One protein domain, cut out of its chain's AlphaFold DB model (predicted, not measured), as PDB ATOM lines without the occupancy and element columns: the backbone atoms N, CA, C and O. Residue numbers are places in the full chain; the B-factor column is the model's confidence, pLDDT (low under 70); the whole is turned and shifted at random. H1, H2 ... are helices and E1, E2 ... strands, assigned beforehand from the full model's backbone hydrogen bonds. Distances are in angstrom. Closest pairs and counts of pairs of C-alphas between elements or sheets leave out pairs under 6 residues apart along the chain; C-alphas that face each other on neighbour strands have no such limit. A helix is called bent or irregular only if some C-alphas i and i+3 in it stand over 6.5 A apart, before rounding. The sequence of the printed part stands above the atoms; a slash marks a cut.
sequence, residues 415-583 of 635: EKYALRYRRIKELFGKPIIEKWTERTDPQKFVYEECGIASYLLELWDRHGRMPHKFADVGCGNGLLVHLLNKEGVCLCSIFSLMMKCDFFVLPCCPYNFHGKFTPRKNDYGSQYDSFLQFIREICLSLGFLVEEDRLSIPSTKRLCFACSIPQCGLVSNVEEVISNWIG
ATOM      1  N   GLU A 415      63.813  59.891  14.856       67.56
ATOM      2  CA  GLU A 415      65.158  59.652  14.340       67.56
ATOM      3  C   GLU A 415      65.208  59.935  12.845       67.56
ATOM      4  O   GLU A 415      66.038  60.731  12.399       67.56
ATOM      5  N   LYS A 416      64.255  59.375  12.087       75.44
ATOM      6  CA  LYS A 416      64.107  59.664  10.658       75.44
ATOM      7  C   LYS A 416      63.906  61.160  10.414       75.44
ATOM      8  O   LYS A 416      64.645  61.758   9.633       75.44
ATOM      9  N   TYR A 417      63.011  61.799  11.176       81.69
ATOM     10  CA  TYR A 417      62.817  63.252  11.123       81.69
ATOM     11  C   TYR A 417      64.110  64.022  11.391       81.69
ATOM     12  O   TYR A 417      64.435  64.955  10.657       81.69
ATOM     13  N   ALA A 418      64.864  63.659  12.431       72.38
ATOM     14  CA  ALA A 418      66.096  64.354  12.785       72.38
ATOM     15  C   ALA A 418      67.166  64.229  11.690       72.38
ATOM     16  O   ALA A 418      67.850  65.216  11.391       72.38
ATOM     17  N   LEU A 419      67.292  63.044  11.086       73.31
ATOM     18  CA  LEU A 419      68.185  62.782   9.958       73.31
ATOM     19  C   LEU A 419      67.775  63.597   8.727       73.31
ATOM     20  O   LEU A 419      68.599  64.325   8.167       73.31
ATOM     21  N   ARG A 420      66.492  63.552   8.348       81.31
ATOM     22  CA  ARG A 420      65.963  64.280   7.187       81.31
ATOM     23  C   ARG A 420      66.057  65.793   7.362       81.31
ATOM     24  O   ARG A 420      66.558  66.476   6.471       81.31
ATOM     25  N   TYR A 421      65.708  66.306   8.542       83.75
ATOM     26  CA  TYR A 421      65.878  67.716   8.891       83.75
ATOM     27  C   TYR A 421      67.321  68.172   8.783       83.75
ATOM     28  O   TYR A 421      67.580  69.234   8.218       83.75
ATOM     29  N   ARG A 422      68.275  67.377   9.275       74.69
ATOM     30  CA  ARG A 422      69.690  67.717   9.132       74.69
ATOM     31  C   ARG A 422      70.110  67.740   7.667       74.69
ATOM     32  O   ARG A 422      70.692  68.735   7.248       74.69
ATOM     33  N   ARG A 423      69.758  66.713   6.891       85.06
ATOM     34  CA  ARG A 423      70.071  66.640   5.459       85.06
ATOM     35  C   ARG A 423      69.539  67.859   4.702       85.06
ATOM     36  O   ARG A 423      70.315  68.540   4.041       85.06
ATOM     37  N   ILE A 424      68.254  68.190   4.852       86.06
ATOM     38  CA  ILE A 424      67.634  69.350   4.188       86.06
ATOM     39  C   ILE A 424      68.294  70.655   4.648       86.06
ATOM     40  O   ILE A 424      68.613  71.528   3.837       86.06
ATOM     41  N   LYS A 425      68.548  70.782   5.953       84.56
ATOM     42  CA  LYS A 425      69.208  71.950   6.539       84.56
ATOM     43  C   LYS A 425      70.614  72.166   5.978       84.56
ATOM     44  O   LYS A 425      71.004  73.311   5.761       84.56
ATOM     45  N   GLU A 426      71.388  71.104   5.789       83.69
ATOM     46  CA  GLU A 426      72.772  71.192   5.325       83.69
ATOM     47  C   GLU A 426      72.881  71.352   3.815       83.69
ATOM     48  O   GLU A 426      73.622  72.223   3.368       83.69
ATOM     49  N   LEU A 427      72.115  70.573   3.048       86.25
ATOM     50  CA  LEU A 427      72.155  70.603   1.585       86.25
ATOM     51  C   LEU A 427      71.490  71.852   1.004       86.25
ATOM     52  O   LEU A 427      71.991  72.418   0.036       86.25
ATOM     53  N   PHE A 428      70.367  72.285   1.580       90.62
ATOM     54  CA  PHE A 428      69.564  73.377   1.022       90.62
ATOM     55  C   PHE A 428      69.510  74.589   1.949       90.62
ATOM     56  O   PHE A 428      69.667  75.717   1.493       90.62
ATOM     57  N   GLY A 429      69.350  74.376   3.257       87.81
ATOM     58  CA  GLY A 429      69.202  75.470   4.219       87.81
ATOM     59  C   GLY A 429      70.435  76.377   4.329       87.81
ATOM     60  O   GLY A 429      70.310  77.594   4.212       87.81
ATOM     61  N   LYS A 430      71.633  75.809   4.542       87.50
ATOM     62  CA  LYS A 430      72.888  76.580   4.682       87.50
ATOM     63  C   LYS A 430      73.171  77.472   3.454       87.50
ATOM     64  O   LYS A 430      73.315  78.676   3.663       87.50
ATOM     65  N   PRO A 431      73.141  76.964   2.201       89.56
ATOM     66  CA  PRO A 431      73.349  77.813   1.022       89.56
ATOM     67  C   PRO A 431      72.324  78.945   0.868       89.56
ATOM     68  O   PRO A 431      72.660  80.021   0.375       89.56
ATOM     69  N   ILE A 432      71.068  78.718   1.270       87.94
ATOM     70  CA  ILE A 432      70.006  79.733   1.191       87.94
ATOM     71  C   ILE A 432      70.248  80.852   2.207       87.94
ATOM     72  O   ILE A 432      70.049  82.019   1.886       87.94
ATOM     73  N   ILE A 433      70.718  80.513   3.409       86.00
ATOM     74  CA  ILE A 433      71.051  81.489   4.457       86.00
ATOM     75  C   ILE A 433      72.203  82.395   4.031       86.00
ATOM     76  O   ILE A 433      72.131  83.602   4.233       86.00
ATOM     77  N   GLU A 434      73.247  81.829   3.423       86.50
ATOM     78  CA  GLU A 434      74.404  82.591   2.931       86.50
ATOM     79  C   GLU A 434      74.017  83.609   1.853       86.50
ATOM     80  O   GLU A 434      74.631  84.668   1.742       86.50
ATOM     81  N   LYS A 435      72.977  83.300   1.072       83.81
ATOM     82  CA  LYS A 435      72.469  84.134  -0.024       83.81
ATOM     83  C   LYS A 435      71.179  84.871   0.340       83.81
ATOM     84  O   LYS A 435      70.475  85.340  -0.553       83.81
ATOM     85  N   TRP A 436      70.836  84.949   1.625       83.00
ATOM     86  CA  TRP A 436      69.571  85.524   2.066       83.00
ATOM     87  C   TRP A 436      69.558  87.040   1.901       83.00
ATOM     88  O   TRP A 436      70.410  87.749   2.432       83.00
ATOM     89  N   THR A 437      68.564  87.544   1.177       75.44
ATOM     90  CA  THR A 437      68.442  88.968   0.823       75.44
ATOM     91  C   THR A 437      67.302  89.681   1.549       75.44
ATOM     92  O   THR A 437      67.177  90.903   1.444       75.44
ATOM     93  N   GLU A 438      66.478  88.942   2.296       73.81
ATOM     94  CA  GLU A 438      65.351  89.489   3.051       73.81
ATOM     95  C   GLU A 438      65.801  90.112   4.379       73.81
ATOM     96  O   GLU A 438      66.820  89.749   4.964       73.81
ATOM     97  N   ARG A 439      64.995  91.043   4.906       69.00
ATOM     98  CA  ARG A 439      65.262  91.719   6.196       69.00
ATOM     99  C   ARG A 439      65.044  90.825   7.421       69.00
ATOM    100  O   ARG A 439      65.296  91.247   8.549       69.00
ATOM    101  N   THR A 440      64.475  89.645   7.218       74.88
ATOM    102  CA  THR A 440      64.161  88.679   8.266       74.88
ATOM    103  C   THR A 440      65.387  87.858   8.643       74.88
ATOM    104  O   THR A 440      66.285  87.678   7.829       74.88
ATOM    105  N   ASP A 441      65.413  87.337   9.872       78.38
ATOM    106  CA  ASP A 441      66.484  86.447  10.328       78.38
ATOM    107  C   ASP A 441      66.522  85.167   9.463       78.38
ATOM    108  O   ASP A 441      65.618  84.329   9.584       78.38
ATOM    109  N   PRO A 442      67.549  84.983   8.614       81.00
ATOM    110  CA  PRO A 442      67.627  83.838   7.715       81.00
ATOM    111  C   PRO A 442      67.648  82.514   8.466       81.00
ATOM    112  O   PRO A 442      67.042  81.540   8.036       81.00
ATOM    113  N   GLN A 443      68.328  82.462   9.609       77.62
ATOM    114  CA  GLN A 443      68.502  81.224  10.354       77.62
ATOM    115  C   GLN A 443      67.190  80.793  10.987       77.62
ATOM    116  O   GLN A 443      66.878  79.605  10.994       77.62
ATOM    117  N   LYS A 444      66.387  81.743  11.469       80.31
ATOM    118  CA  LYS A 444      65.053  81.434  11.977       80.31
ATOM    119  C   LYS A 444      64.115  80.987  10.856       80.31
ATOM    120  O   LYS A 444      63.527  79.918  10.971       80.31
ATOM    121  N   PHE A 445      63.990  81.779   9.792       83.00
ATOM    122  CA  PHE A 445      63.004  81.534   8.735       83.00
ATOM    123  C   PHE A 445      63.357  80.314   7.878       83.00
ATOM    124  O   PHE A 445      62.522  79.439   7.691       83.00
ATOM    125  N   VAL A 446      64.599  80.196   7.405       86.62
ATOM    126  CA  VAL A 446      64.997  79.081   6.532       86.62
ATOM    127  C   VAL A 446      64.938  77.753   7.278       86.62
ATOM    128  O   VAL A 446      64.431  76.769   6.748       86.62
ATOM    129  N   TYR A 447      65.418  77.704   8.524       87.81
ATOM    130  CA  TYR A 447      65.388  76.461   9.293       87.81
ATOM    131  C   TYR A 447      63.990  76.091   9.795       87.81
ATOM    132  O   TYR A 447      63.734  74.907  10.009       87.81
ATOM    133  N   GLU A 448      63.081  77.057   9.952       88.00
ATOM    134  CA  GLU A 448      61.656  76.777  10.151       88.00
ATOM    135  C   GLU A 448      61.085  76.014   8.955       88.00
ATOM    136  O   GLU A 448      60.563  74.914   9.139       88.00
ATOM    137  N   GLU A 449      61.304  76.516   7.738       89.56
ATOM    138  CA  GLU A 449      60.846  75.856   6.510       89.56
ATOM    139  C   GLU A 449      61.506  74.486   6.294       89.56
ATOM    140  O   GLU A 449      60.831  73.527   5.927       89.56
ATOM    141  N   CYS A 450      62.804  74.333   6.598       89.25
ATOM    142  CA  CYS A 450      63.462  73.021   6.575       89.25
ATOM    143  C   CYS A 450      62.795  72.028   7.540       89.25
ATOM    144  O   CYS A 450      62.666  70.846   7.221       89.25
ATOM    145  N   GLY A 451      62.389  72.498   8.723       89.44
ATOM    146  CA  GLY A 451      61.695  71.691   9.723       89.44
ATOM    147  C   GLY A 451      60.317  71.250   9.243       89.44
ATOM    148  O   GLY A 451      59.994  70.068   9.335       89.44
ATOM    149  N   ILE A 452      59.545  72.170   8.662       90.56
ATOM    150  CA  ILE A 452      58.220  71.876   8.100       90.56
ATOM    151  C   ILE A 452      58.337  70.898   6.923       90.56
ATOM    152  O   ILE A 452      57.630  69.893   6.902       90.56
ATOM    153  N   ALA A 453      59.266  71.126   5.988       91.56
ATOM    154  CA  ALA A 453      59.491  70.232   4.850       91.56
ATOM    155  C   ALA A 453      59.835  68.808   5.308       91.56
ATOM    156  O   ALA A 453      59.254  67.834   4.835       91.56
ATOM    157  N   SER A 454      60.739  68.688   6.284       91.75
ATOM    158  CA  SER A 454      61.140  67.390   6.838       91.75
ATOM    159  C   SER A 454      59.984  66.692   7.533       91.75
ATOM    160  O   SER A 454      59.815  65.489   7.380       91.75
ATOM    161  N   TYR A 455      59.174  67.451   8.274       92.31
ATOM    162  CA  TYR A 455      57.994  66.929   8.943       92.31
ATOM    163  C   TYR A 455      57.000  66.342   7.934       92.31
ATOM    164  O   TYR A 455      56.561  65.211   8.108       92.31
ATOM    165  N   LEU A 456      56.685  67.079   6.863       91.62
ATOM    166  CA  LEU A 456      55.756  66.630   5.823       91.62
ATOM    167  C   LEU A 456      56.254  65.369   5.111       91.62
ATOM    168  O   LEU A 456      55.489  64.426   4.941       91.62
ATOM    169  N   LEU A 457      57.536  65.328   4.747       91.06
ATOM    170  CA  LEU A 457      58.133  64.169   4.079       91.06
ATOM    171  C   LEU A 457      58.094  62.913   4.957       91.06
ATOM    172  O   LEU A 457      57.747  61.844   4.465       91.06
ATOM    173  N   GLU A 458      58.401  63.032   6.251       90.88
ATOM    174  CA  GLU A 458      58.278  61.907   7.188       90.88
ATOM    175  C   GLU A 458      56.827  61.500   7.440       90.88
ATOM    176  O   GLU A 458      56.532  60.314   7.577       90.88
ATOM    177  N   LEU A 459      55.915  62.472   7.505       90.94
ATOM    178  CA  LEU A 459      54.495  62.195   7.682       90.94
ATOM    179  C   LEU A 459      53.973  61.380   6.494       90.94
ATOM    180  O   LEU A 459      53.341  60.343   6.677       90.94
ATOM    181  N   TRP A 460      54.286  61.807   5.272       89.50
ATOM    182  CA  TRP A 460      53.884  61.097   4.061       89.50
ATOM    183  C   TRP A 460      54.540  59.720   3.926       89.50
ATOM    184  O   TRP A 460      53.853  58.775   3.530       89.50
ATOM    185  N   ASP A 461      55.820  59.584   4.295       88.00
ATOM    186  CA  ASP A 461      56.524  58.291   4.353       88.00
ATOM    187  C   ASP A 461      55.809  57.327   5.309       88.00
ATOM    188  O   ASP A 461      55.504  56.194   4.943       88.00
ATOM    189  N   ARG A 462      55.440  57.800   6.508       84.12
ATOM    190  CA  ARG A 462      54.718  57.002   7.511       84.12
ATOM    191  C   ARG A 462      53.379  56.484   6.996       84.12
ATOM    192  O   ARG A 462      53.020  55.343   7.282       84.12
ATOM    193  N   HIS A 463      52.632  57.306   6.266       81.75
ATOM    194  CA  HIS A 463      51.351  56.890   5.694       81.75
ATOM    195  C   HIS A 463      51.506  56.052   4.414       81.75
ATOM    196  O   HIS A 463      50.495  55.606   3.871       81.75
ATOM    197  N   GLY A 464      52.733  55.845   3.913       78.81
ATOM    198  CA  GLY A 464      52.993  55.171   2.637       78.81
ATOM    199  C   GLY A 464      52.409  55.919   1.436       78.81
ATOM    200  O   GLY A 464      52.097  55.313   0.415       78.81
ATOM    201  N   ARG A 465      52.196  57.233   1.573       73.81
ATOM    202  CA  ARG A 465      51.465  58.080   0.619       73.81
ATOM    203  C   ARG A 465      52.277  59.325   0.298       73.81
ATOM    204  O   ARG A 465      51.846  60.439   0.580       73.81
ATOM    205  N   MET A 466      53.461  59.143  -0.279       78.69
ATOM    206  CA  MET A 466      54.252  60.269  -0.769       78.69
ATOM    207  C   MET A 466      53.569  60.877  -2.001       78.69
ATOM    208  O   MET A 466      53.468  60.208  -3.032       78.69
ATOM    209  N   PRO A 467      53.056  62.116  -1.920       77.56
ATOM    210  CA  PRO A 467      52.324  62.694  -3.028       77.56
ATOM    211  C   PRO A 467      53.292  63.080  -4.151       77.56
ATOM    212  O   PRO A 467      54.296  63.748  -3.922       77.56
ATOM    213  N   HIS A 468      52.957  62.732  -5.396       70.12
ATOM    214  CA  HIS A 468      53.679  63.246  -6.569       70.12
ATOM    215  C   HIS A 468      53.465  64.752  -6.769       70.12
ATOM    216  O   HIS A 468      54.267  65.422  -7.421       70.12
ATOM    217  N   LYS A 469      52.346  65.270  -6.249       73.69
ATOM    218  CA  LYS A 469      51.898  66.646  -6.416       73.69
ATOM    219  C   LYS A 469      51.281  67.185  -5.127       73.69
ATOM    220  O   LYS A 469      50.481  66.491  -4.510       73.69
ATOM    221  N   PHE A 470      51.583  68.429  -4.768       79.75
ATOM    222  CA  PHE A 470      50.950  69.136  -3.645       79.75
ATOM    223  C   PHE A 470      50.605  70.577  -4.036       79.75
ATOM    224  O   PHE A 470      51.149  71.096  -5.009       79.75
ATOM    225  N   ALA A 471      49.736  71.247  -3.282       75.56
ATOM    226  CA  ALA A 471      49.562  72.693  -3.405       75.56
ATOM    227  C   ALA A 471      49.779  73.388  -2.069       75.56
ATOM    228  O   ALA A 471      49.298  72.935  -1.031       75.56
ATOM    229  N   ASP A 472      50.467  74.521  -2.133       75.62
ATOM    230  CA  ASP A 472      50.534  75.482  -1.045       75.62
ATOM    231  C   ASP A 472      49.430  76.528  -1.249       75.62
ATOM    232  O   ASP A 472      49.439  77.282  -2.223       75.62
ATOM    233  N   VAL A 473      48.448  76.529  -0.348       72.62
ATOM    234  CA  VAL A 473      47.331  77.492  -0.328       72.62
ATOM    235  C   VAL A 473      47.640  78.659   0.631       72.62
ATOM    236  O   VAL A 473      46.856  79.599   0.771       72.62
ATOM    237  N   GLY A 474      48.789  78.617   1.313       65.75
ATOM    238  CA  GLY A 474      49.234  79.632   2.254       65.75
ATOM    239  C   GLY A 474      49.875  80.851   1.587       65.75
ATOM    240  O   GLY A 474      50.262  80.851   0.424       65.75
ATOM    241  N   CYS A 475      50.035  81.924   2.365       55.25
ATOM    242  CA  CYS A 475      50.730  83.148   1.950       55.25
ATOM    243  C   CYS A 475      52.265  83.054   2.103       55.25
ATOM    244  O   CYS A 475      52.907  84.047   2.444       55.25
ATOM    245  N   GLY A 476      52.842  81.855   1.963       57.62
ATOM    246  CA  GLY A 476      54.261  81.593   2.208       57.62
ATOM    247  C   GLY A 476      55.186  82.178   1.134       57.62
ATOM    248  O   GLY A 476      54.789  82.401  -0.006       57.62
ATOM    249  N   ASN A 477      56.462  82.372   1.478       59.72
ATOM    250  CA  ASN A 477      57.497  82.916   0.581       59.72
ATOM    251  C   ASN A 477      57.947  81.929  -0.526       59.72
ATOM    252  O   ASN A 477      59.022  82.091  -1.098       59.72
ATOM    253  N   GLY A 478      57.197  80.848  -0.775       75.88
ATOM    254  CA  GLY A 478      57.554  79.784  -1.724       75.88
ATOM    255  C   GLY A 478      58.777  78.938  -1.332       75.88
ATOM    256  O   GLY A 478      59.130  78.006  -2.051       75.88
ATOM    257  N   LEU A 479      59.426  79.222  -0.195       84.62
ATOM    258  CA  LEU A 479      60.611  78.490   0.259       84.62
ATOM    259  C   LEU A 479      60.280  77.037   0.619       84.62
ATOM    260  O   LEU A 479      61.000  76.140   0.189       84.62
ATOM    261  N   LEU A 480      59.171  76.789   1.327       87.31
ATOM    262  CA  LEU A 480      58.690  75.428   1.584       87.31
ATOM    263  C   LEU A 480      58.540  74.643   0.283       87.31
ATOM    264  O   LEU A 480      59.036  73.527   0.154       87.31
ATOM    265  N   VAL A 481      57.911  75.277  -0.708       85.06
ATOM    266  CA  VAL A 481      57.685  74.691  -2.026       85.06
ATOM    267  C   VAL A 481      58.995  74.371  -2.726       85.06
ATOM    268  O   VAL A 481      59.154  73.287  -3.283       85.06
ATOM    269  N   HIS A 482      59.956  75.288  -2.671       86.94
ATOM    270  CA  HIS A 482      61.283  75.063  -3.221       86.94
ATOM    271  C   HIS A 482      61.970  73.848  -2.583       86.94
ATOM    272  O   HIS A 482      62.523  73.018  -3.303       86.94
ATOM    273  N   LEU A 483      61.912  73.725  -1.253       90.00
ATOM    274  CA  LEU A 483      62.508  72.605  -0.522       90.00
ATOM    275  C   LEU A 483      61.831  71.273  -0.871       90.00
ATOM    276  O   LEU A 483      62.524  70.297  -1.137       90.00
ATOM    277  N   LEU A 484      60.497  71.238  -0.941       89.12
ATOM    278  CA  LEU A 484      59.743  70.036  -1.314       89.12
ATOM    279  C   LEU A 484      60.010  69.607  -2.765       89.12
ATOM    280  O   LEU A 484      60.243  68.426  -3.020       89.12
ATOM    281  N   ASN A 485      60.098  70.559  -3.700       87.06
ATOM    282  CA  ASN A 485      60.471  70.278  -5.090       87.06
ATOM    283  C   ASN A 485      61.877  69.658  -5.192       87.06
ATOM    284  O   ASN A 485      62.102  68.767  -6.009       87.06
ATOM    285  N   LYS A 486      62.836  70.107  -4.366       87.94
ATOM    286  CA  LYS A 486      64.195  69.531  -4.311       87.94
ATOM    287  C   LYS A 486      64.217  68.093  -3.791       87.94
ATOM    288  O   LYS A 486      65.144  67.358  -4.116       87.94
ATOM    289  N   GLU A 487      63.199  67.701  -3.036       88.81
ATOM    290  CA  GLU A 487      62.981  66.340  -2.534       88.81
ATOM    291  C   GLU A 487      62.053  65.514  -3.449       88.81
ATOM    292  O   GLU A 487      61.648  64.412  -3.091       88.81
ATOM    293  N   GLY A 488      61.731  66.021  -4.647       84.69
ATOM    294  CA  GLY A 488      60.964  65.299  -5.669       84.69
ATOM    295  C   GLY A 488      59.442  65.425  -5.557       84.69
ATOM    296  O   GLY A 488      58.728  64.732  -6.279       84.69
ATOM    297  N   VAL A 489      58.932  66.305  -4.690       83.31
ATOM    298  CA  VAL A 489      57.492  66.553  -4.519       83.31
ATOM    299  C   VAL A 489      57.105  67.828  -5.265       83.31
ATOM    300  O   VAL A 489      57.445  68.928  -4.835       83.31
ATOM    301  N   CYS A 490      56.404  67.690  -6.392       76.38
ATOM    302  CA  CYS A 490      56.139  68.802  -7.309       76.38
ATOM    303  C   CYS A 490      54.937  69.666  -6.889       76.38
ATOM    304  O   CYS A 490      53.889  69.156  -6.496       76.38
ATOM    305  N   LEU A 491      55.030  70.985  -7.064       71.88
ATOM    306  CA  LEU A 491      53.873  71.880  -6.922       71.88
ATOM    307  C   LEU A 491      52.827  71.639  -8.034       71.88
ATOM    308  O   LEU A 491      53.170  71.512  -9.209       71.88
ATOM    309  N   CYS A 492      51.544  71.648  -7.675       66.75
ATOM    310  CA  CYS A 492      50.398  71.631  -8.584       66.75
ATOM    311  C   CYS A 492      49.610  72.946  -8.518       66.75
ATOM    312  O   CYS A 492      49.590  73.623  -7.490       66.75
ATOM    313  N   SER A 493      48.928  73.302  -9.608       55.88
ATOM    314  CA  SER A 493      48.030  74.454  -9.632       55.88
ATOM    315  C   SER A 493      46.786  74.197  -8.770       55.88
ATOM    316  O   SER A 493      46.189  73.122  -8.819       55.88
ATOM    317  N   ILE A 494      46.363  75.212  -8.007       54.72
ATOM    318  CA  ILE A 494      45.179  75.170  -7.123       54.72
ATOM    319  C   ILE A 494      43.910  74.737  -7.882       54.72
ATOM    320  O   ILE A 494      43.074  74.024  -7.335       54.72
ATOM    321  N   PHE A 495      43.794  75.092  -9.166       42.50
ATOM    322  CA  PHE A 495      42.672  74.699 -10.026       42.50
ATOM    323  C   PHE A 495      42.578  73.190 -10.293       42.50
ATOM    324  O   PHE A 495      41.507  72.706 -10.638       42.50
ATOM    325  N   SER A 496      43.659  72.428 -10.100       45.34
ATOM    326  CA  SER A 496      43.648  70.972 -10.275       45.34
ATOM    327  C   SER A 496      43.180  70.216  -9.017       45.34
ATOM    328  O   SER A 496      43.039  68.999  -9.071       45.34
ATOM    329  N   LEU A 497      42.948  70.917  -7.896       50.88
ATOM    330  CA  LEU A 497      42.666  70.358  -6.561       50.88
ATOM    331  C   LEU A 497      41.218  70.540  -6.095       50.88
ATOM    332  O   LEU A 497      40.925  70.468  -4.900       50.88
ATOM    333  N   MET A 498      40.283  70.756  -7.019       48.25
ATOM    334  CA  MET A 498      38.877  70.774  -6.643       48.25
ATOM    335  C   MET A 498      38.407  69.384  -6.192       48.25
ATOM    336  O   MET A 498      38.172  68.496  -7.004       48.25
ATOM    337  N   MET A 499      38.199  69.302  -4.872       56.38
ATOM    338  CA  MET A 499      37.418  68.327  -4.106       56.38
ATOM    339  C   MET A 499      38.094  66.958  -3.892       56.38
ATOM    340  O   MET A 499      38.220  66.158  -4.813       56.38
ATOM    341  N   LYS A 500      38.387  66.656  -2.612       67.00
ATOM    342  CA  LYS A 500      38.844  65.368  -2.031       67.00
ATOM    343  C   LYS A 500      40.365  65.134  -1.921       67.00
ATOM    344  O   LYS A 500      40.859  64.089  -2.335       67.00
ATOM    345  N   CYS A 501      41.099  66.047  -1.284       78.12
ATOM    346  CA  CYS A 501      42.487  65.802  -0.871       78.12
ATOM    347  C   CYS A 501      42.686  65.918   0.648       78.12
ATOM    348  O   CYS A 501      41.993  66.685   1.320       78.12
ATOM    349  N   ASP A 502      43.676  65.189   1.163       85.44
ATOM    350  CA  ASP A 502      44.223  65.406   2.503       85.44
ATOM    351  C   ASP A 502      44.885  66.795   2.567       85.44
ATOM    352  O   ASP A 502      45.377  67.308   1.555       85.44
ATOM    353  N   PHE A 503      44.920  67.419   3.743       86.75
ATOM    354  CA  PHE A 503      45.592  68.705   3.917       86.75
ATOM    355  C   PHE A 503      46.353  68.803   5.235       86.75
ATOM    356  O   PHE A 503      46.032  68.164   6.234       86.75
ATOM    357  N   PHE A 504      47.370  69.659   5.230       89.69
ATOM    358  CA  PHE A 504      48.144  70.032   6.404       89.69
ATOM    359  C   PHE A 504      47.964  71.524   6.664       89.69
ATOM    360  O   PHE A 504      48.055  72.335   5.742       89.69
ATOM    361  N   VAL A 505      47.744  71.900   7.922       89.12
ATOM    362  CA  VAL A 505      47.657  73.306   8.319       89.12
ATOM    363  C   VAL A 505      48.519  73.586   9.545       89.12
ATOM    364  O   VAL A 505      48.451  72.892  10.559       89.12
ATOM    365  N   LEU A 506      49.311  74.655   9.453       89.75
ATOM    366  CA  LEU A 506      50.046  75.261  10.560       89.75
ATOM    367  C   LEU A 506      49.402  76.623  10.883       89.75
ATOM    368  O   LEU A 506      49.687  77.610  10.196       89.75
ATOM    369  N   PRO A 507      48.514  76.720  11.890       87.38
ATOM    370  CA  PRO A 507      47.740  77.931  12.151       87.38
ATOM    371  C   PRO A 507      48.597  79.072  12.721       87.38
ATOM    372  O   PRO A 507      48.692  79.282  13.927       87.38
ATOM    373  N   CYS A 508      49.235  79.862  11.861       81.56
ATOM    374  CA  CYS A 508      50.136  80.932  12.295       81.56
ATOM    375  C   CYS A 508      49.441  82.299  12.459       81.56
ATOM    376  O   CYS A 508      49.915  83.146  13.221       81.56
ATOM    377  N   CYS A 509      48.298  82.536  11.811       81.56
ATOM    378  CA  CYS A 509      47.593  83.823  11.822       81.56
ATOM    379  C   CYS A 509      46.114  83.639  12.208       81.56
ATOM    380  O   CYS A 509      45.395  82.970  11.475       81.56
ATOM    381  N   PRO A 510      45.640  84.234  13.322       83.25
ATOM    382  CA  PRO A 510      44.281  84.027  13.812       83.25
ATOM    383  C   PRO A 510      43.279  84.878  13.023       83.25
ATOM    384  O   PRO A 510      43.015  86.030  13.374       83.25
ATOM    385  N   TYR A 511      42.748  84.315  11.939       83.56
ATOM    386  CA  TYR A 511      41.674  84.887  11.122       83.56
ATOM    387  C   TYR A 511      40.511  83.893  11.021       83.56
ATOM    388  O   TYR A 511      40.737  82.699  10.851       83.56
ATOM    389  N   ASN A 512      39.281  84.388  11.141       82.25
ATOM    390  CA  ASN A 512      38.061  83.651  10.816       82.25
ATOM    391  C   ASN A 512      37.595  84.001   9.389       82.25
ATOM    392  O   ASN A 512      38.311  84.672   8.645       82.25
ATOM    393  N   PHE A 513      36.379  83.589   9.021       78.44
ATOM    394  CA  PHE A 513      35.795  83.845   7.698       78.44
ATOM    395  C   PHE A 513      35.625  85.334   7.344       78.44
ATOM    396  O   PHE A 513      35.582  85.672   6.165       78.44
ATOM    397  N   HIS A 514      35.568  86.237   8.329       77.25
ATOM    398  CA  HIS A 514      35.255  87.656   8.110       77.25
ATOM    399  C   HIS A 514      36.385  88.616   8.508       77.25
ATOM    400  O   HIS A 514      36.282  89.821   8.281       77.25
ATOM    401  N   GLY A 515      37.466  88.129   9.123       77.38
ATOM    402  CA  GLY A 515      38.558  88.982   9.575       77.38
ATOM    403  C   GLY A 515      39.379  88.377  10.705       77.38
ATOM    404  O   GLY A 515      39.535  87.166  10.808       77.38
ATOM    405  N   LYS A 516      39.963  89.237  11.547       81.12
ATOM    406  CA  LYS A 516      40.760  88.788  12.697       81.12
ATOM    407  C   LYS A 516      39.881  88.000  13.666       81.12
ATOM    408  O   LYS A 516      38.812  88.464  14.047       81.12
ATOM    409  N   PHE A 517      40.372  86.846  14.093       84.88
ATOM    410  CA  PHE A 517      39.650  85.959  14.992       84.88
ATOM    411  C   PHE A 517      39.507  86.571  16.391       84.88
ATOM    412  O   PHE A 517      40.484  87.014  17.009       84.88
ATOM    413  N   THR A 518      38.283  86.539  16.907       84.38
ATOM    414  CA  THR A 518      37.920  86.927  18.271       84.38
ATOM    415  C   THR A 518      37.353  85.711  19.004       84.38
ATOM    416  O   THR A 518      36.450  85.081  18.451       84.38
ATOM    417  N   PRO A 519      37.831  85.391  20.222       84.50
ATOM    418  CA  PRO A 519      37.326  84.256  20.994       84.50
ATOM    419  C   PRO A 519      35.821  84.331  21.246       84.50
ATOM    420  O   PRO A 519      35.275  85.425  21.428       84.50
ATOM    421  N   ARG A 520      35.153  83.175  21.290       83.94
ATOM    422  CA  ARG A 520      33.725  83.094  21.628       83.94
ATOM    423  C   ARG A 520      33.541  83.243  23.140       83.94
ATOM    424  O   ARG A 520      34.446  82.952  23.916       83.94
ATOM    425  N   LYS A 521      32.349  83.676  23.576       74.62
ATOM    426  CA  LYS A 521      32.046  83.958  24.999       74.62
ATOM    427  C   LYS A 521      32.282  82.770  25.945       74.62
ATOM    428  O   LYS A 521      32.548  83.003  27.117       74.62
ATOM    429  N   ASN A 522      32.197  81.541  25.436       78.31
ATOM    430  CA  ASN A 522      32.330  80.308  26.216       78.31
ATOM    431  C   ASN A 522      33.665  79.580  25.976       78.31
ATOM    432  O   ASN A 522      33.845  78.479  26.488       78.31
ATOM    433  N   ASP A 523      34.580  80.148  25.184       81.31
ATOM    434  CA  ASP A 523      35.882  79.521  24.968       81.31
ATOM    435  C   ASP A 523      36.776  79.753  26.197       81.31
ATOM    436  O   ASP A 523      36.929  80.880  26.676       81.31
ATOM    437  N   TYR A 524      37.403  78.686  26.690       73.75
ATOM    438  CA  TYR A 524      38.365  78.741  27.791       73.75
ATOM    439  C   TYR A 524      39.803  78.724  27.251       73.75
ATOM    440  O   TYR A 524      40.097  78.082  26.245       73.75
ATOM    441  N   GLY A 525      40.724  79.396  27.945       79.69
ATOM    442  CA  GLY A 525      42.148  79.417  27.588       79.69
ATOM    443  C   GLY A 525      42.585  80.680  26.845       79.69
ATOM    444  O   GLY A 525      41.980  81.745  26.972       79.69
ATOM    445  N   SER A 526      43.705  80.599  26.119       84.56
ATOM    446  CA  SER A 526      44.226  81.750  25.377       84.56
ATOM    447  C   SER A 526      43.438  82.002  24.088       84.56
ATOM    448  O   SER A 526      42.807  81.103  23.536       84.56
ATOM    449  N   GLN A 527      43.546  83.216  23.529       85.69
ATOM    450  CA  GLN A 527      42.988  83.522  22.202       85.69
ATOM    451  C   GLN A 527      43.474  82.539  21.123       85.69
ATOM    452  O   GLN A 527      42.753  82.259  20.172       85.69
ATOM    453  N   TYR A 528      44.701  82.029  21.258       87.69
ATOM    454  CA  TYR A 528      45.254  81.059  20.324       87.69
ATOM    455  C   TYR A 528      44.658  79.661  20.523       87.69
ATOM    456  O   TYR A 528      44.388  78.993  19.533       87.69
ATOM    457  N   ASP A 529      44.398  79.246  21.765       86.94
ATOM    458  CA  ASP A 529      43.750  77.957  22.046       86.94
ATOM    459  C   ASP A 529      42.315  77.938  21.502       86.94
ATOM    460  O   ASP A 529      41.939  77.017  20.782       86.94
ATOM    461  N   SER A 530      41.562  79.016  21.737       90.25
ATOM    462  CA  SER A 530      40.230  79.235  21.153       90.25
ATOM    463  C   SER A 530      40.265  79.211  19.615       90.25
ATOM    464  O   SER A 530      39.425  78.578  18.977       90.25
ATOM    465  N   PHE A 531      41.285  79.818  18.997       91.44
ATOM    466  CA  PHE A 531      41.463  79.786  17.542       91.44
ATOM    467  C   PHE A 531      41.767  78.380  17.001       91.44
ATOM    468  O   PHE A 531      41.241  77.988  15.960       91.44
ATOM    469  N   LEU A 532      42.604  77.608  17.697       90.94
ATOM    470  CA  LEU A 532      42.892  76.223  17.325       90.94
ATOM    471  C   LEU A 532      41.650  75.342  17.438       90.94
ATOM    472  O   LEU A 532      41.393  74.538  16.544       90.94
ATOM    473  N   GLN A 533      40.864  75.531  18.498       91.12
ATOM    474  CA  GLN A 533      39.603  74.827  18.684       91.12
ATOM    475  C   GLN A 533      38.609  75.154  17.563       91.12
ATOM    476  O   GLN A 533      38.020  74.241  16.992       91.12
ATOM    477  N   PHE A 534      38.492  76.427  17.177       90.88
ATOM    478  CA  PHE A 534      37.679  76.849  16.035       90.88
ATOM    479  C   PHE A 534      38.068  76.127  14.734       90.88
ATOM    480  O   PHE A 534      37.202  75.587  14.048       90.88
ATOM    481  N   ILE A 535      39.364  76.052  14.407       91.19
ATOM    482  CA  ILE A 535      39.831  75.330  13.209       91.19
ATOM    483  C   ILE A 535      39.501  73.838  13.305       91.19
ATOM    484  O   ILE A 535      39.027  73.248  12.333       91.19
ATOM    485  N   ARG A 536      39.749  73.225  14.467       92.88
ATOM    486  CA  ARG A 536      39.475  71.803  14.699       92.88
ATOM    487  C   ARG A 536      37.996  71.484  14.491       92.88
ATOM    488  O   ARG A 536      37.681  70.521  13.799       92.88
ATOM    489  N   GLU A 537      37.102  72.289  15.058       91.62
ATOM    490  CA  GLU A 537      35.652  72.108  14.935       91.62
ATOM    491  C   GLU A 537      35.188  72.195  13.474       91.62
ATOM    492  O   GLU A 537      34.401  71.353  13.044       91.62
ATOM    493  N   ILE A 538      35.733  73.128  12.680       89.50
ATOM    494  CA  ILE A 538      35.453  73.199  11.236       89.50
ATOM    495  C   ILE A 538      35.868  71.897  10.546       89.50
ATOM    496  O   ILE A 538      35.064  71.293   9.838       89.50
ATOM    497  N   CYS A 539      37.097  71.430  10.780       90.56
ATOM    498  CA  CYS A 539      37.608  70.213  10.143       90.56
ATOM    499  C   CYS A 539      36.744  68.988  10.484       90.56
ATOM    500  O   CYS A 539      36.397  68.211   9.596       90.56
ATOM    501  N   LEU A 540      36.349  68.848  11.753       91.38
ATOM    502  CA  LEU A 540      35.483  67.759  12.207       91.38
ATOM    503  C   LEU A 540      34.074  67.856  11.614       91.38
ATOM    504  O   LEU A 540      33.531  66.844  11.182       91.38
ATOM    505  N   SER A 541      33.498  69.059  11.536       89.25
ATOM    506  CA  SER A 541      32.164  69.261  10.952       89.25
ATOM    507  C   SER A 541      32.104  68.930   9.457       89.25
ATOM    508  O   SER A 541      31.071  68.494   8.963       89.25
ATOM    509  N   LEU A 542      33.228  69.081   8.751       87.81
ATOM    510  CA  LEU A 542      33.379  68.686   7.350       87.81
ATOM    511  C   LEU A 542      33.648  67.179   7.174       87.81
ATOM    512  O   LEU A 542      33.661  66.688   6.046       87.81
ATOM    513  N   GLY A 543      33.850  66.435   8.266       88.44
ATOM    514  CA  GLY A 543      34.079  64.989   8.244       88.44
ATOM    515  C   GLY A 543      35.538  64.564   8.061       88.44
ATOM    516  O   GLY A 543      35.786  63.412   7.720       88.44
ATOM    517  N   PHE A 544      36.517  65.451   8.273       91.19
ATOM    518  CA  PHE A 544      37.931  65.059   8.235       91.19
ATOM    519  C   PHE A 544      38.343  64.279   9.488       91.19
ATOM    520  O   PHE A 544      37.924  64.585  10.607       91.19
ATOM    521  N   LEU A 545      39.261  63.329   9.312       90.50
ATOM    522  CA  LEU A 545      40.035  62.754  10.408       90.50
ATOM    523  C   LEU A 545      41.161  63.726  10.765       90.50
ATOM    524  O   LEU A 545      42.039  63.980   9.943       90.50
ATOM    525  N   VAL A 546      41.121  64.288  11.976       93.56
ATOM    526  CA  VAL A 546      42.040  65.352  12.411       93.56
ATOM    527  C   VAL A 546      43.075  64.814  13.395       93.56
ATOM    528  O   VAL A 546      42.768  64.579  14.569       93.56
ATOM    529  N   GLU A 547      44.321  64.697  12.941       92.75
ATOM    530  CA  GLU A 547      45.475  64.407  13.787       92.75
ATOM    531  C   GLU A 547      46.210  65.699  14.153       92.75
ATOM    532  O   GLU A 547      46.612  66.487  13.299       92.75
ATOM    533  N   GLU A 548      46.399  65.933  15.449       92.31
ATOM    534  CA  GLU A 548      47.144  67.100  15.935       92.31
ATOM    535  C   GLU A 548      48.603  66.739  16.199       92.31
ATOM    536  O   GLU A 548      48.879  65.664  16.733       92.31
ATOM    537  N   ASP A 549      49.532  67.654  15.944       90.88
ATOM    538  CA  ASP A 549      50.913  67.512  16.411       90.88
ATOM    539  C   ASP A 549      51.520  68.862  16.800       90.88
ATOM    540  O   ASP A 549      51.003  69.936  16.494       90.88
ATOM    541  N   ARG A 550      52.636  68.803  17.519       86.75
ATOM    542  CA  ARG A 550      53.476  69.932  17.885       86.75
ATOM    543  C   ARG A 550      54.814  69.802  17.170       86.75
ATOM    544  O   ARG A 550      55.610  68.948  17.525       86.75
ATOM    545  N   LEU A 551      55.100  70.699  16.240       83.88
ATOM    546  CA  LEU A 551      56.331  70.703  15.457       83.88
ATOM    547  C   LEU A 551      57.549  71.157  16.273       83.88
ATOM    548  O   LEU A 551      57.494  72.117  17.050       83.88
ATOM    549  N   SER A 552      58.699  70.533  16.008       80.25
ATOM    550  CA  SER A 552      60.016  70.985  16.480       80.25
ATOM    551  C   SER A 552      60.610  72.082  15.572       80.25
ATOM    552  O   SER A 552      61.675  71.895  14.975       80.25
ATOM    553  N   ILE A 553      59.950  73.241  15.500       77.88
ATOM    554  CA  ILE A 553      60.366  74.412  14.700       77.88
ATOM    555  C   ILE A 553      60.580  75.664  15.575       77.88
ATOM    556  O   ILE A 553      60.004  75.744  16.665       77.88
ATOM    557  N   PRO A 554      61.378  76.662  15.139       67.06
ATOM    558  CA  PRO A 554      61.673  77.881  15.900       67.06
ATOM    559  C   PRO A 554      60.524  78.917  15.874       67.06
ATOM    560  O   PRO A 554      60.758  80.127  15.828       67.06
ATOM    561  N   SER A 555      59.276  78.445  15.972       73.62
ATOM    562  CA  SER A 555      58.054  79.253  15.999       73.62
ATOM    563  C   SER A 555      57.308  79.098  17.322       73.62
ATOM    564  O   SER A 555      57.246  78.022  17.921       73.62
ATOM    565  N   THR A 556      56.684  80.185  17.781       68.12
ATOM    566  CA  THR A 556      55.768  80.152  18.931       68.12
ATOM    567  C   THR A 556      54.450  79.458  18.586       68.12
ATOM    568  O   THR A 556      53.759  78.974  19.478       68.12
ATOM    569  N   LYS A 557      54.103  79.388  17.293       82.69
ATOM    570  CA  LYS A 557      52.882  78.771  16.764       82.69
ATOM    571  C   LYS A 557      53.255  77.511  15.998       82.69
ATOM    572  O   LYS A 557      53.393  77.514  14.785       82.69
ATOM    573  N   ARG A 558      53.483  76.453  16.769       85.38
ATOM    574  CA  ARG A 558      54.031  75.167  16.314       85.38
ATOM    575  C   ARG A 558      53.034  74.012  16.374       85.38
ATOM    576  O   ARG A 558      53.434  72.871  16.218       85.38
ATOM    577  N   LEU A 559      51.773  74.277  16.702       90.06
ATOM    578  CA  LEU A 559      50.728  73.252  16.669       90.06
ATOM    579  C   LEU A 559      50.194  73.160  15.244       90.06
ATOM    580  O   LEU A 559      49.895  74.201  14.671       90.06
ATOM    581  N   CYS A 560      50.091  71.957  14.695       92.00
ATOM    582  CA  CYS A 560      49.549  71.710  13.365       92.00
ATOM    583  C   CYS A 560      48.382  70.726  13.410       92.00
ATOM    584  O   CYS A 560      48.255  69.943  14.357       92.00
ATOM    585  N   PHE A 561      47.609  70.711  12.328       93.62
ATOM    586  CA  PHE A 561      46.644  69.659  12.038       93.62
ATOM    587  C   PHE A 561      47.004  68.978  10.719       93.62
ATOM    588  O   PHE A 561      47.224  69.651   9.708       93.62
ATOM    589  N   ALA A 562      47.075  67.652  10.749       91.69
ATOM    590  CA  ALA A 562      47.072  66.796   9.577       91.69
ATOM    591  C   ALA A 562      45.658  66.228   9.433       91.69
ATOM    592  O   ALA A 562      45.168  65.524  10.317       91.69
ATOM    593  N   CYS A 563      44.984  66.596   8.351       91.31
ATOM    594  CA  CYS A 563      43.594  66.260   8.108       91.31
ATOM    595  C   CYS A 563      43.514  65.306   6.922       91.31
ATOM    596  O   CYS A 563      43.921  65.665   5.816       91.31
ATOM    597  N   SER A 564      42.984  64.108   7.153       89.38
ATOM    598  CA  SER A 564      42.810  63.096   6.112       89.38
ATOM    599  C   SER A 564      41.343  62.776   5.863       89.38
ATOM    600  O   SER A 564      40.487  62.939   6.738       89.38
ATOM    601  N   ILE A 565      41.045  62.345   4.642       88.31
ATOM    602  CA  ILE A 565      39.691  61.950   4.260       88.31
ATOM    603  C   ILE A 565      39.451  60.501   4.711       88.31
ATOM    604  O   ILE A 565      40.219  59.609   4.333       88.31
ATOM    605  N   PRO A 566      38.396  60.230   5.501       86.81
ATOM    606  CA  PRO A 566      38.057  58.867   5.890       86.81
ATOM    607  C   PRO A 566      37.578  58.045   4.685       86.81
ATOM    608  O   PRO A 566      37.126  58.585   3.677       86.81
ATOM    609  N   GLN A 567      37.615  56.714   4.799       83.75
ATOM    610  CA  GLN A 567      37.177  55.809   3.722       83.75
ATOM    611  C   GLN A 567      35.708  56.014   3.316       83.75
ATOM    612  O   GLN A 567      35.362  55.816   2.156       83.75
ATOM    613  N   CYS A 568      34.855  56.444   4.251       82.06
ATOM    614  CA  CYS A 568      33.451  56.767   3.992       82.06
ATOM    615  C   CYS A 568      33.243  58.092   3.232       82.06
ATOM    616  O   CYS A 568      32.112  58.403   2.865       82.06
ATOM    617  N   GLY A 569      34.312  58.845   2.952       83.19
ATOM    618  CA  GLY A 569      34.243  60.158   2.323       83.19
ATOM    619  C   GLY A 569      33.883  61.278   3.300       83.19
ATOM    620  O   GLY A 569      33.630  61.055   4.481       83.19
ATOM    621  N   LEU A 570      33.905  62.513   2.797       85.06
ATOM    622  CA  LEU A 570      33.463  63.692   3.547       85.06
ATOM    623  C   LEU A 570      31.932  63.765   3.595       85.06
ATOM    624  O   LEU A 570      31.243  63.056   2.859       85.06
ATOM    625  N   VAL A 571      31.408  64.659   4.435       85.12
ATOM    626  CA  VAL A 571      29.966  64.943   4.495       85.12
ATOM    627  C   VAL A 571      29.426  65.316   3.108       85.12
ATOM    628  O   VAL A 571      30.083  66.018   2.342       85.12
ATOM    629  N   SER A 572      28.229  64.842   2.764       80.94
ATOM    630  CA  SER A 572      27.615  65.091   1.452       80.94
ATOM    631  C   SER A 572      27.117  66.531   1.285       80.94
ATOM    632  O   SER A 572      27.036  67.025   0.164       80.94
ATOM    633  N   ASN A 573      26.831  67.224   2.389       83.19
ATOM    634  CA  ASN A 573      26.278  68.576   2.451       83.19
ATOM    635  C   ASN A 573      27.325  69.632   2.863       83.19
ATOM    636  O   ASN A 573      27.069  70.486   3.711       83.19
ATOM    637  N   VAL A 574      28.518  69.592   2.255       78.00
ATOM    638  CA  VAL A 574      29.631  70.525   2.547       78.00
ATOM    639  C   VAL A 574      29.187  71.994   2.525       78.00
ATOM    640  O   VAL A 574      29.543  72.759   3.417       78.00
ATOM    641  N   GLU A 575      28.389  72.387   1.532       77.69
ATOM    642  CA  GLU A 575      27.910  73.766   1.358       77.69
ATOM    643  C   GLU A 575      26.987  74.219   2.495       77.69
ATOM    644  O   GLU A 575      27.076  75.359   2.953       77.69
ATOM    645  N   GLU A 576      26.145  73.320   3.002       82.00
ATOM    646  CA  GLU A 576      25.256  73.582   4.133       82.00
ATOM    647  C   GLU A 576      26.054  73.719   5.434       82.00
ATOM    648  O   GLU A 576      25.846  74.660   6.199       82.00
ATOM    649  N   VAL A 577      27.033  72.835   5.653       81.31
ATOM    650  CA  VAL A 577      27.939  72.916   6.806       81.31
ATOM    651  C   VAL A 577      28.704  74.240   6.793       81.31
ATOM    652  O   VAL A 577      28.746  74.934   7.809       81.31
ATOM    653  N   ILE A 578      29.259  74.635   5.642       77.75
ATOM    654  CA  ILE A 578      29.940  75.927   5.481       77.75
ATOM    655  C   ILE A 578      28.973  77.087   5.758       77.75
ATOM    656  O   ILE A 578      29.324  78.008   6.493       77.75
ATOM    657  N   SER A 579      27.750  77.026   5.229       79.44
ATOM    658  CA  SER A 579      26.730  78.061   5.433       79.44
ATOM    659  C   SER A 579      26.355  78.220   6.910       79.44
ATOM    660  O   SER A 579      26.265  79.342   7.402       79.44
ATOM    661  N   ASN A 580      26.237  77.117   7.655       82.94
ATOM    662  CA  ASN A 580      25.974  77.139   9.097       82.94
ATOM    663  C   ASN A 580      27.113  77.790   9.899       82.94
ATOM    664  O   ASN A 580      26.857  78.500  10.870       82.94
ATOM    665  N   TRP A 581      28.366  77.588   9.483       79.69
ATOM    666  CA  TRP A 581      29.536  78.210  10.113       79.69
ATOM    667  C   TRP A 581      29.675  79.705   9.820       79.69
ATOM    668  O   TRP A 581      30.165  80.453  10.669       79.69
ATOM    669  N   ILE A 582      29.272  80.136   8.625       76.31
ATOM    670  CA  ILE A 582      29.259  81.549   8.229       76.31
ATOM    671  C   ILE A 582      28.055  82.272   8.871       76.31
ATOM    672  O   ILE A 582      28.142  83.457   9.193       76.31
ATOM    673  N   GLY A 583      26.968  81.545   9.153       66.94
ATOM    674  CA  GLY A 583      25.743  82.064   9.761       66.94
ATOM    675  C   GLY A 583      24.944  82.982   8.824       66.94
ATOM    676  O   GLY A 583      25.303  83.197   7.671       66.94
TER     677      GLY A 583
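This is residues 415 to 583 of the 635 residues of a protein of Heterorhabditis bacteriophora (UniProt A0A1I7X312). A small three-stranded sheet, E1, E3 and E2, lies near the middle, with H4 over one face of it; at one end of the longest axis is a cluster of three helices, the hairpin of H1 and H2 with H3 packed on H2, and at the other end is the short helix H5, near H4. Long stretches with no named element run between these parts. The printed part has 169 residues with five named helices and three named strands, in the order H1 H2 H3 E1 H4 E2 E3 H5; the sheet is antiparallel and the class is mostly helix. The whole is compact, with a radius of gyration of the C-alphas of 17.3 A and spans of 49 by 34 by 31 A.

Look first at the inner strand E3, residues 559 to 564. Its antiparallel neighbours are the edge strands E1, residues 503 to 505, where N 503 is 2.9 A from O 563, and E2, residues 545 to 550, where N 562 is 2.8 A from O 547. E2 and E3 form a hairpin. H4, residues 527 to 541, is on the sheet at a height over the sheet of 10.3 A, over E3 and E2, and runs along the strands, at 3 degrees to E3 on the local plane; its closest C-alphas to E2 are those of Cys 539 and Val 546, 7.0 A apart. E1, H4 and E2 make a split strand-helix-strand unit, two strands running the same way with E3 between them, its crossover right-handed. H5, residues 574 to 582, is close to H4 but not clearly touching: the closest C-alphas, of Ser 541 and Val 577, are 7.0 A apart. H1, residues 415 to 434, and H2, residues 442 to 462, are not on the sheet and form a helical hairpin; they touch, closest at the C-alphas of Tyr 421 and Ser 454, 5.2 A apart, and run opposite ways at a shallow tilt of 34 degrees, only just short of steep. With residues 446 to 453 alone, H2 touches H3, residues 479 to 486, closest at the C-alphas of Glu 449 and Leu 480, 5.4 A. Every O i to N i+4 pair is within hydrogen-bond range in H2, H3, H4 and H5, and 14 of 16 in H1.

Find C-alpha 559 at (50.728, 73.252, 16.669); from there E3 runs 16.7 A, and E2 beside it 17.0 A. E1 is 6.7 A long, H4 21.1 A, H3 10.7 A and H2 29.8 A. H1 begins at C-alpha 415, (65.158, 59.652, 14.340), and spans 27.2 A, with a kink of 38 degrees near residue 426; it is irregular, but only just, with C-alphas 427 and 430 6.8 A apart. H5, 12.4 A, ends at C-alpha 582, (29.259, 81.549, 8.229).

The two C-alphas farthest apart, of Glu 434 and Asn 573, are 50.1 A apart. The printed part has no cut. The links H2 to H3, H3 to E1 and E1 to H4 are long. Look for pLDDT under 70 in 18 residues, among them 474 to 477 and 492 to 500.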